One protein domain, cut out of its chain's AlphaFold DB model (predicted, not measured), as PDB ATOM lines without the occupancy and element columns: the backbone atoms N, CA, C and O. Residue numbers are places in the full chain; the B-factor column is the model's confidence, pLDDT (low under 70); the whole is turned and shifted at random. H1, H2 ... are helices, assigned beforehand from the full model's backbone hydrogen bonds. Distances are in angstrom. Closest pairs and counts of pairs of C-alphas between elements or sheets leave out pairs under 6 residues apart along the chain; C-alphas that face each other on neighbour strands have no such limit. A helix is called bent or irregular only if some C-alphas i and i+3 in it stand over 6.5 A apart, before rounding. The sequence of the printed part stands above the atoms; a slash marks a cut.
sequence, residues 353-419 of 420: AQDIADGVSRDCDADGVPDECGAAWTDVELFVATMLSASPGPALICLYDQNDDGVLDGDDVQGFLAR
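Overview. This is residues 353 to 419 of the 420 residues of an uncharacterized protein of Phycisphaerae bacterium (UniProt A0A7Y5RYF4). Picture a loose group of three short helices at one end of the domain, H2, H3 and H4, their centres making a triangle, with a long looping stretch, residues 358 to 379, running from that group to a single-turn helix, H1, at the other end of the longest axis. More of the printed part lies outside the named helices than in them, and the longest stretch with no named element is residues 358 to 379, 22 residues. The printed part has 67 residues with four named helices, H1, H2, H3 and H4 in that order along the chain, and no named strand. The class is all helix, though the helices hold 27 of the 67 printed residues, under half. The whole is compact, with a radius of gyration of the C-alphas of 11.6 A, and its C-alphas span 34 by 26 by 21 A.

Along the chain. Start with the longest helix by residues, H2, residues 380 to 387: find C-alpha 380 at (149.383, 132.242, 179.593), and from there it runs 10.5 A to C-alpha 387. Next look at H3, residues 394 to 400, which is 10.1 A long. H4, residues 411 to 417, runs 10.9 A and ends with C-alpha 417 at (146.454, 138.638, 171.901). H4 is irregular, but only just: C-alphas 412 and 415 are 7.0 A apart, and its line is a rough one. Then go back to H1, residues 353 to 357, 6.1 A long, with C-alpha 353 at (159.418, 118.076, 160.689).

Arrangement. Look first at H2 and H3, which only just touch, with 3 pairs of C-alphas within 8 A; the closest are the C-alphas of Phe 383 and Tyr 400, 6.8 A apart. They run opposite ways at a steep tilt of 48 degrees. H2 and H4 are close but not clearly touching, with the closest C-alphas, those of Val 380 and Phe 416, 7.4 A apart. These two run opposite ways at a shallow tilt of 10 degrees. H3 and H4 are also close but not clearly touching; the closest C-alphas are those of Tyr 400 and Asp 412, 6.6 A apart, and the helices run the same way at a steep tilt of 58 degrees. H1 is apart from H2, H3 and H4. In the backbones of H1, H2 and H3 every O i to N i+4 pair is within hydrogen-bond range, while in H4 1 of 3 is, beside 2 of 4 O i to N i+3 pairs.

Size, cuts and confidence. The two C-alphas farthest apart in the domain are those of Gln 354 and Ala 390, at 34.7 A. The printed part, residues 353 to 419, has no cut. The link from H1 to H2, 22 residues, is long; those from H2 to H3 and from H3 to H4 are short. The mean pLDDT of the printed part is 83.3; look for values under 70 at residues 414 to 419, of which 414 to 417 belong to H4.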
ATOM      1  N   ALA A 353     158.046 118.568 160.573       82.31
ATOM      2  CA  ALA A 353     159.418 118.076 160.689       82.31
ATOM      3  C   ALA A 353     160.387 118.770 159.711       82.31
ATOM      4  O   ALA A 353     161.550 119.002 160.049       82.31
ATOM      5  N   GLN A 354     159.925 119.114 158.506       85.38
ATOM      6  CA  GLN A 354     160.695 119.860 157.514       85.38
ATOM      7  C   GLN A 354     160.847 121.323 157.930       85.38
ATOM      8  O   GLN A 354     161.931 121.882 157.775       85.38
ATOM      9  N   ASP A 355     159.794 121.930 158.479       88.50
ATOM     10  CA  ASP A 355     159.848 123.308 158.964       88.50
ATOM     11  C   ASP A 355     160.837 123.465 160.124       88.50
ATOM     12  O   ASP A 355     161.629 124.412 160.122       88.50
ATOM     13  N   ILE A 356     160.872 122.505 161.052       87.56
ATOM     14  CA  ILE A 356     161.859 122.465 162.141       87.56
ATOM     15  C   ILE A 356     163.274 122.253 161.581       87.56
ATOM     16  O   ILE A 356     164.206 122.972 161.947       87.56
ATOM     17  N   ALA A 357     163.461 121.291 160.668       88.62
ATOM     18  CA  ALA A 357     164.776 120.976 160.101       88.62
ATOM     19  C   ALA A 357     165.377 122.135 159.282       88.62
ATOM     20  O   ALA A 357     166.588 122.365 159.334       88.62
ATOM     21  N   ASP A 358     164.538 122.876 158.554       88.81
ATOM     22  CA  ASP A 358     164.940 124.050 157.771       88.81
ATOM     23  C   ASP A 358     165.064 125.326 158.630       88.81
ATOM     24  O   ASP A 358     165.519 126.359 158.130       88.81
ATOM     25  N   GLY A 359     164.669 125.274 159.908       87.81
ATOM     26  CA  GLY A 359     164.630 126.422 160.818       87.81
ATOM     27  C   GLY A 359     163.574 127.468 160.444       87.81
ATOM     28  O   GLY A 359     163.722 128.639 160.793       87.81
ATOM     29  N   VAL A 360     162.547 127.063 159.690       89.25
ATOM     30  CA  VAL A 360     161.378 127.889 159.356       89.25
ATOM     31  C   VAL A 360     160.475 128.032 160.578       89.25
ATOM     32  O   VAL A 360     160.022 129.142 160.860       89.25
ATOM     33  N   SER A 361     160.290 126.936 161.314       90.50
ATOM     34  CA  SER A 361     159.587 126.902 162.593       90.50
ATOM     35  C   SER A 361     160.549 126.587 163.730       90.50
ATOM     36  O   SER A 361     161.587 125.948 163.532       90.50
ATOM     37  N   ARG A 362     160.214 127.069 164.927       90.12
ATOM     38  CA  ARG A 362     160.975 126.768 166.143       90.12
ATOM     39  C   ARG A 362     160.444 125.505 166.797       90.12
ATOM     40  O   ARG A 362     159.273 125.191 166.666       90.12
ATOM     41  N   ASP A 363     161.330 124.812 167.486       90.06
ATOM     42  CA  ASP A 363     161.021 123.691 168.371       90.06
ATOM     43  C   ASP A 363     161.951 123.848 169.579       90.06
ATOM     44  O   ASP A 363     163.048 123.279 169.652       90.06
ATOM     45  N   CYS A 364     161.610 124.807 170.443       89.69
ATOM     46  CA  CYS A 364     162.494 125.251 171.517       89.69
ATOM     47  C   CYS A 364     162.607 124.214 172.645       89.69
ATOM     48  O   CYS A 364     163.616 124.202 173.366       89.69
ATOM     49  N   ASP A 365     161.597 123.360 172.824       87.62
ATOM     50  CA  ASP A 365     161.587 122.271 173.802       87.62
ATOM     51  C   ASP A 365     161.943 120.892 173.212       87.62
ATOM     52  O   ASP A 365     162.143 119.944 173.980       87.62
ATOM     53  N   ALA A 366     162.198 120.832 171.899       88.31
ATOM     54  CA  ALA A 366     162.655 119.664 171.148       88.31
ATOM     55  C   ALA A 366     161.668 118.486 171.211       88.31
ATOM     56  O   ALA A 366     162.089 117.323 171.298       88.31
ATOM     57  N   ASP A 367     160.367 118.781 171.222       84.94
ATOM     58  CA  ASP A 367     159.303 117.778 171.280       84.94
ATOM     59  C   ASP A 367     158.872 117.263 169.890       84.94
ATOM     60  O   ASP A 367     158.152 116.262 169.796       84.94
ATOM     61  N   GLY A 368     159.408 117.863 168.820       83.31
ATOM     62  CA  GLY A 368     159.136 117.504 167.431       83.31
ATOM     63  C   GLY A 368     157.876 118.150 166.851       83.31
ATOM     64  O   GLY A 368     157.498 117.801 165.731       83.31
ATOM     65  N   VAL A 369     157.234 119.062 167.584       86.69
ATOM     66  CA  VAL A 369     156.101 119.874 167.139       86.69
ATOM     67  C   VAL A 369     156.551 121.336 167.053       86.69
ATOM     68  O   VAL A 369     157.152 121.846 167.991       86.69
ATOM     69  N   PRO A 370     156.247 122.050 165.955       90.94
ATOM     70  CA  PRO A 370     156.479 123.475 165.871       90.94
ATOM     71  C   PRO A 370     155.855 124.205 167.052       90.94
ATOM     72  O   PRO A 370     154.675 124.041 167.365       90.94
ATOM     73  N   ASP A 371     156.654 125.051 167.668       87.56
ATOM     74  CA  ASP A 371     156.319 125.925 168.771       87.56
ATOM     75  C   ASP A 371     154.952 126.614 168.564       87.56
ATOM     76  O   ASP A 371     154.060 126.487 169.398       87.56
ATOM     77  N   GLU A 372     154.691 127.226 167.402       84.81
ATOM     78  CA  GLU A 372     153.416 127.896 167.090       84.81
ATOM     79  C   GLU A 372     152.162 126.986 167.090       84.81
ATOM     80  O   GLU A 372     151.013 127.473 167.070       84.81
ATOM     81  N   CYS A 373     152.393 125.675 167.116       86.88
ATOM     82  CA  CYS A 373     151.422 124.591 167.152       86.88
ATOM     83  C   CYS A 373     151.405 123.841 168.493       86.88
ATOM     84  O   CYS A 373     150.436 123.135 168.786       86.88
ATOM     85  N   GLY A 374     152.425 124.032 169.331       86.38
ATOM     86  CA  GLY A 374     152.518 123.470 170.670       86.38
ATOM     87  C   GLY A 374     151.515 124.096 171.645       86.38
ATOM     88  O   GLY A 374     151.229 125.295 171.629       86.38
ATOM     89  N   ALA A 375     150.980 123.289 172.566       81.44
ATOM     90  CA  ALA A 375     150.076 123.794 173.604       81.44
ATOM     91  C   ALA A 375     150.787 124.770 174.561       81.44
ATOM     92  O   ALA A 375     150.194 125.771 174.972       81.44
ATOM     93  N   ALA A 376     152.062 124.503 174.869       81.25
ATOM     94  CA  ALA A 376     152.891 125.325 175.749       81.25
ATOM     95  C   ALA A 376     153.045 126.768 175.236       81.25
ATOM     96  O   ALA A 376     153.015 127.709 176.029       81.25
ATOM     97  N   TRP A 377     153.104 126.953 173.915       76.56
ATOM     98  CA  TRP A 377     153.230 128.259 173.260       76.56
ATOM     99  C   TRP A 377     152.068 129.211 173.552       76.56
ATOM    100  O   TRP A 377     152.218 130.428 173.524       76.56
ATOM    101  N   THR A 378     150.891 128.665 173.868       77.06
ATOM    102  CA  THR A 378     149.680 129.449 174.164       77.06
ATOM    103  C   THR A 378     149.319 129.493 175.650       77.06
ATOM    104  O   THR A 378     148.323 130.116 176.027       77.06
ATOM    105  N   ASP A 379     150.124 128.873 176.516       85.50
ATOM    106  CA  ASP A 379     149.854 128.799 177.950       85.50
ATOM    107  C   ASP A 379     150.238 130.108 178.665       85.50
ATOM    108  O   ASP A 379     151.391 130.357 179.022       85.50
ATOM    109  N   VAL A 380     149.232 130.955 178.896       82.25
ATOM    110  CA  VAL A 380     149.383 132.242 179.593       82.25
ATOM    111  C   VAL A 380     149.819 132.057 181.051       82.25
ATOM    112  O   VAL A 380     150.559 132.890 181.577       82.25
ATOM    113  N   GLU A 381     149.372 130.993 181.732       85.12
ATOM    114  CA  GLU A 381     149.781 130.747 183.120       85.12
ATOM    115  C   GLU A 381     151.268 130.390 183.179       85.12
ATOM    116  O   GLU A 381     151.997 130.924 184.024       85.12
ATOM    117  N   LEU A 382     151.731 129.551 182.250       83.44
ATOM    118  CA  LEU A 382     153.136 129.172 182.125       83.44
ATOM    119  C   LEU A 382     154.018 130.348 181.677       83.44
ATOM    120  O   LEU A 382     155.105 130.527 182.237       83.44
ATOM    121  N   PHE A 383     153.544 131.212 180.775       84.75
ATOM    122  CA  PHE A 383     154.225 132.461 180.409       84.75
ATOM    123  C   PHE A 383     154.433 133.374 181.626       84.75
ATOM    124  O   PHE A 383     155.561 133.764 181.943       84.75
ATOM    125  N   VAL A 384     153.363 133.662 182.380       84.25
ATOM    126  CA  VAL A 384     153.438 134.509 183.585       84.25
ATOM    127  C   VAL A 384     154.342 133.878 184.647       84.25
ATOM    128  O   VAL A 384     155.117 134.581 185.299       84.25
ATOM    129  N   ALA A 385     154.289 132.556 184.823       84.50
ATOM    130  CA  ALA A 385     155.181 131.850 185.737       84.50
ATOM    131  C   ALA A 385     156.657 131.956 185.309       84.50
ATOM    132  O   ALA A 385     157.530 132.133 186.163       84.50
ATOM    133  N   THR A 386     156.933 131.896 184.005       84.56
ATOM    134  CA  THR A 386     158.278 132.033 183.428       84.56
ATOM    135  C   THR A 386     158.821 133.448 183.629       84.56
ATOM    136  O   THR A 386     159.945 133.600 184.104       84.56
ATOM    137  N   MET A 387     157.997 134.474 183.403       84.12
ATOM    138  CA  MET A 387     158.315 135.886 183.666       84.12
ATOM    139  C   MET A 387     158.676 136.170 185.129       84.12
ATOM    140  O   MET A 387     159.540 136.991 185.432       84.12
ATOM    141  N   LEU A 388     157.999 135.500 186.062       85.88
ATOM    142  CA  LEU A 388     158.225 135.665 187.500       85.88
ATOM    143  C   LEU A 388     159.375 134.792 188.034       85.88
ATOM    144  O   LEU A 388     159.750 134.915 189.205       85.88
ATOM    145  N   SER A 389     159.934 133.909 187.203       82.06
ATOM    146  CA  SER A 389     161.064 133.056 187.561       82.06
ATOM    147  C   SER A 389     162.351 133.869 187.692       82.06
ATOM    148  O   SER A 389     162.691 134.680 186.840       82.06
ATOM    149  N   ALA A 390     163.136 133.599 188.739       79.00
ATOM    150  CA  ALA A 390     164.451 134.222 188.910       79.00
ATOM    151  C   ALA A 390     165.503 133.718 187.897       79.00
ATOM    152  O   ALA A 390     166.567 134.323 187.781       79.00
ATOM    153  N   SER A 391     165.243 132.590 187.222       82.19
ATOM    154  CA  SER A 391     166.123 131.993 186.210       82.19
ATOM    155  C   SER A 391     165.334 130.985 185.359       82.19
ATOM    156  O   SER A 391     165.433 129.778 185.607       82.19
ATOM    157  N   PRO A 392     164.511 131.439 184.398       82.44
ATOM    158  CA  PRO A 392     163.831 130.535 183.477       82.44
ATOM    159  C   PRO A 392     164.843 129.716 182.658       82.44
ATOM    160  O   PRO A 392     165.966 130.150 182.403       82.44
ATOM    161  N   GLY A 393     164.469 128.482 182.311       83.94
ATOM    162  CA  GLY A 393     165.302 127.617 181.477       83.94
ATOM    163  C   GLY A 393     165.384 128.141 180.036       83.94
ATOM    164  O   GLY A 393     164.446 128.795 179.587       83.94
ATOM    165  N   PRO A 394     166.460 127.838 179.289       85.06
ATOM    166  CA  PRO A 394     166.672 128.372 177.942       85.06
ATOM    167  C   PRO A 394     165.564 127.996 176.947       85.06
ATOM    168  O   PRO A 394     165.218 128.824 176.115       85.06
ATOM    169  N   ALA A 395     164.966 126.806 177.075       85.19
ATOM    170  CA  ALA A 395     163.824 126.392 176.257       85.19
ATOM    171  C   ALA A 395     162.604 127.305 176.470       85.19
ATOM    172  O   ALA A 395     162.026 127.776 175.507       85.19
ATOM    173  N   LEU A 396     162.272 127.643 177.723       85.75
ATOM    174  CA  LEU A 396     161.142 128.530 178.039       85.75
ATOM    175  C   LEU A 396     161.394 129.983 177.626       85.75
ATOM    176  O   LEU A 396     160.450 130.684 177.292       85.75
ATOM    177  N   ILE A 397     162.650 130.441 177.668       86.94
ATOM    178  CA  ILE A 397     163.008 131.764 177.137       86.94
ATOM    179  C   ILE A 397     162.787 131.769 175.624       86.94
ATOM    180  O   ILE A 397     162.081 132.628 175.126       86.94
ATOM    181  N   CYS A 398     163.320 130.772 174.917       87.56
ATOM    182  CA  CYS A 398     163.159 130.605 173.473       87.56
ATOM    183  C   CYS A 398     161.680 130.509 173.046       87.56
ATOM    184  O   CYS A 398     161.293 131.124 172.057       87.56
ATOM    185  N   LEU A 399     160.861 129.790 173.824       87.94
ATOM    186  CA  LEU A 399     159.439 129.554 173.558       87.94
ATOM    187  C   LEU A 399     158.567 130.814 173.728       87.94
ATOM    188  O   LEU A 399     157.488 130.911 173.153       87.94
ATOM    189  N   TYR A 400     158.990 131.763 174.566       87.75
ATOM    190  CA  TYR A 400     158.175 132.931 174.915       87.75
ATOM    191  C   TYR A 400     158.761 134.272 174.483       87.75
ATOM    192  O   TYR A 400     158.028 135.252 174.519       87.75
ATOM    193  N   ASP A 401     160.023 134.324 174.067       86.81
ATOM    194  CA  ASP A 401     160.644 135.493 173.439       86.81
ATOM    195  C   ASP A 401     160.172 135.578 171.981       86.81
ATOM    196  O   ASP A 401     160.735 134.956 171.077       86.81
ATOM    197  N   GLN A 402     159.059 136.275 171.762       81.56
ATOM    198  CA  GLN A 402     158.402 136.344 170.456       81.56
ATOM    199  C   GLN A 402     158.967 137.447 169.565       81.56
ATOM    200  O   GLN A 402     158.724 137.440 168.354       81.56
ATOM    201  N   ASN A 403     159.661 138.423 170.150       84.50
ATOM    202  CA  ASN A 403     160.247 139.542 169.420       84.50
ATOM    203  C   ASN A 403     161.756 139.358 169.135       84.50
ATOM    204  O   ASN A 403     162.328 140.179 168.410       84.50
ATOM    205  N   ASP A 404     162.360 138.272 169.633       85.69
ATOM    206  CA  ASP A 404     163.762 137.878 169.459       85.69
ATOM    207  C   ASP A 404     164.793 138.848 170.041       85.69
ATOM    208  O   ASP A 404     165.912 138.972 169.522       85.69
ATOM    209  N   ASP A 405     164.449 139.558 171.113       88.44
ATOM    210  CA  ASP A 405     165.367 140.499 171.756       88.44
ATOM    211  C   ASP A 405     166.150 139.901 172.943       88.44
ATOM    212  O   ASP A 405     167.100 140.519 173.445       88.44
ATOM    213  N   GLY A 406     165.831 138.663 173.331       85.00
ATOM    214  CA  GLY A 406     166.460 137.936 174.429       85.00
ATOM    215  C   GLY A 406     165.926 138.305 175.813       85.00
ATOM    216  O   GLY A 406     166.536 137.902 176.815       85.00
ATOM    217  N   VAL A 407     164.847 139.086 175.903       85.69
ATOM    218  CA  VAL A 407     164.260 139.590 177.144       85.69
ATOM    219  C   VAL A 407     162.763 139.310 177.165       85.69
ATOM    220  O   VAL A 407     161.996 139.941 176.462       85.69
ATOM    221  N   LEU A 408     162.332 138.444 178.087       86.12
ATOM    222  CA  LEU A 408     160.904 138.241 178.310       86.12
ATOM    223  C   LEU A 408     160.273 139.505 178.924       86.12
ATOM    224  O   LEU A 408     160.598 139.872 180.063       86.12
ATOM    225  N   ASP A 409     159.382 140.170 178.190       85.81
ATOM    226  CA  ASP A 409     158.689 141.376 178.633       85.81
ATOM    227  C   ASP A 409     157.248 141.536 178.088       85.81
ATOM    228  O   ASP A 409     156.511 140.572 177.884       85.81
ATOM    229  N   GLY A 410     156.751 142.776 178.034       82.31
ATOM    230  CA  GLY A 410     155.391 143.069 177.581       82.31
ATOM    231  C   GLY A 410     155.212 142.984 176.064       82.31
ATOM    232  O   GLY A 410     154.072 142.863 175.606       82.31
ATOM    233  N   ASP A 411     156.301 143.045 175.302       85.31
ATOM    234  CA  ASP A 411     156.287 142.997 173.844       85.31
ATOM    235  C   ASP A 411     156.089 141.555 173.330       85.31
ATOM    236  O   ASP A 411     155.516 141.368 172.255       85.31
ATOM    237  N   ASP A 412     156.388 140.545 174.155       84.19
ATOM    238  CA  ASP A 412     156.152 139.114 173.888       84.19
ATOM    239  C   ASP A 412     154.690 138.672 173.998       84.19
ATOM    240  O   ASP A 412     154.296 137.579 173.590       84.19
ATOM    241  N   VAL A 413     153.836 139.530 174.555       77.94
ATOM    242  CA  VAL A 413     152.426 139.199 174.802       77.94
ATOM    243  C   VAL A 413     151.610 139.167 173.495       77.94
ATOM    244  O   VAL A 413     150.473 138.686 173.467       77.94
ATOM    245  N   GLN A 414     152.174 139.667 172.391       69.94
ATOM    246  CA  GLN A 414     151.491 139.843 171.103       69.94
ATOM    247  C   GLN A 414     150.894 138.538 170.550       69.94
ATOM    248  O   GLN A 414     149.750 138.548 170.087       69.94
ATOM    249  N   GLY A 415     151.591 137.404 170.656       63.84
ATOM    250  CA  GLY A 415     151.100 136.112 170.163       63.84
ATOM    251  C   GLY A 415     149.916 135.551 170.949       63.84
ATOM    252  O   GLY A 415     149.111 134.809 170.387       63.84
ATOM    253  N   PHE A 416     149.731 135.965 172.207       67.25
ATOM    254  CA  PHE A 416     148.558 135.601 173.011       67.25
ATOM    255  C   PHE A 416     147.328 136.451 172.663       67.25
ATOM    256  O   PHE A 416     146.195 135.976 172.744       67.25
ATOM    257  N   LEU A 417     147.533 137.707 172.251       64.12
ATOM    258  CA  LEU A 417     146.454 138.638 171.901       64.12
ATOM    259  C   LEU A 417     145.857 138.382 170.511       64.12
ATOM    260  O   LEU A 417     144.716 138.762 170.268       64.12
ATOM    261  N   ALA A 418     146.595 137.731 169.608       58.00
ATOM    262  CA  ALA A 418     146.146 137.440 168.245       58.00
ATOM    263  C   ALA A 418     145.133 136.277 168.135       58.00
ATOM    264  O   ALA A 418     144.565 136.074 167.060       58.00
ATOM    265  N   ARG A 419     144.905 135.508 169.214       54.47
ATOM    266  CA  ARG A 419     144.008 134.330 169.242       54.47
ATOM    267  C   ARG A 419     142.817 134.454 170.223       54.47
ATOM    268  O   ARG A 419     142.076 133.483 170.379       54.47
TER     269      ARG A 419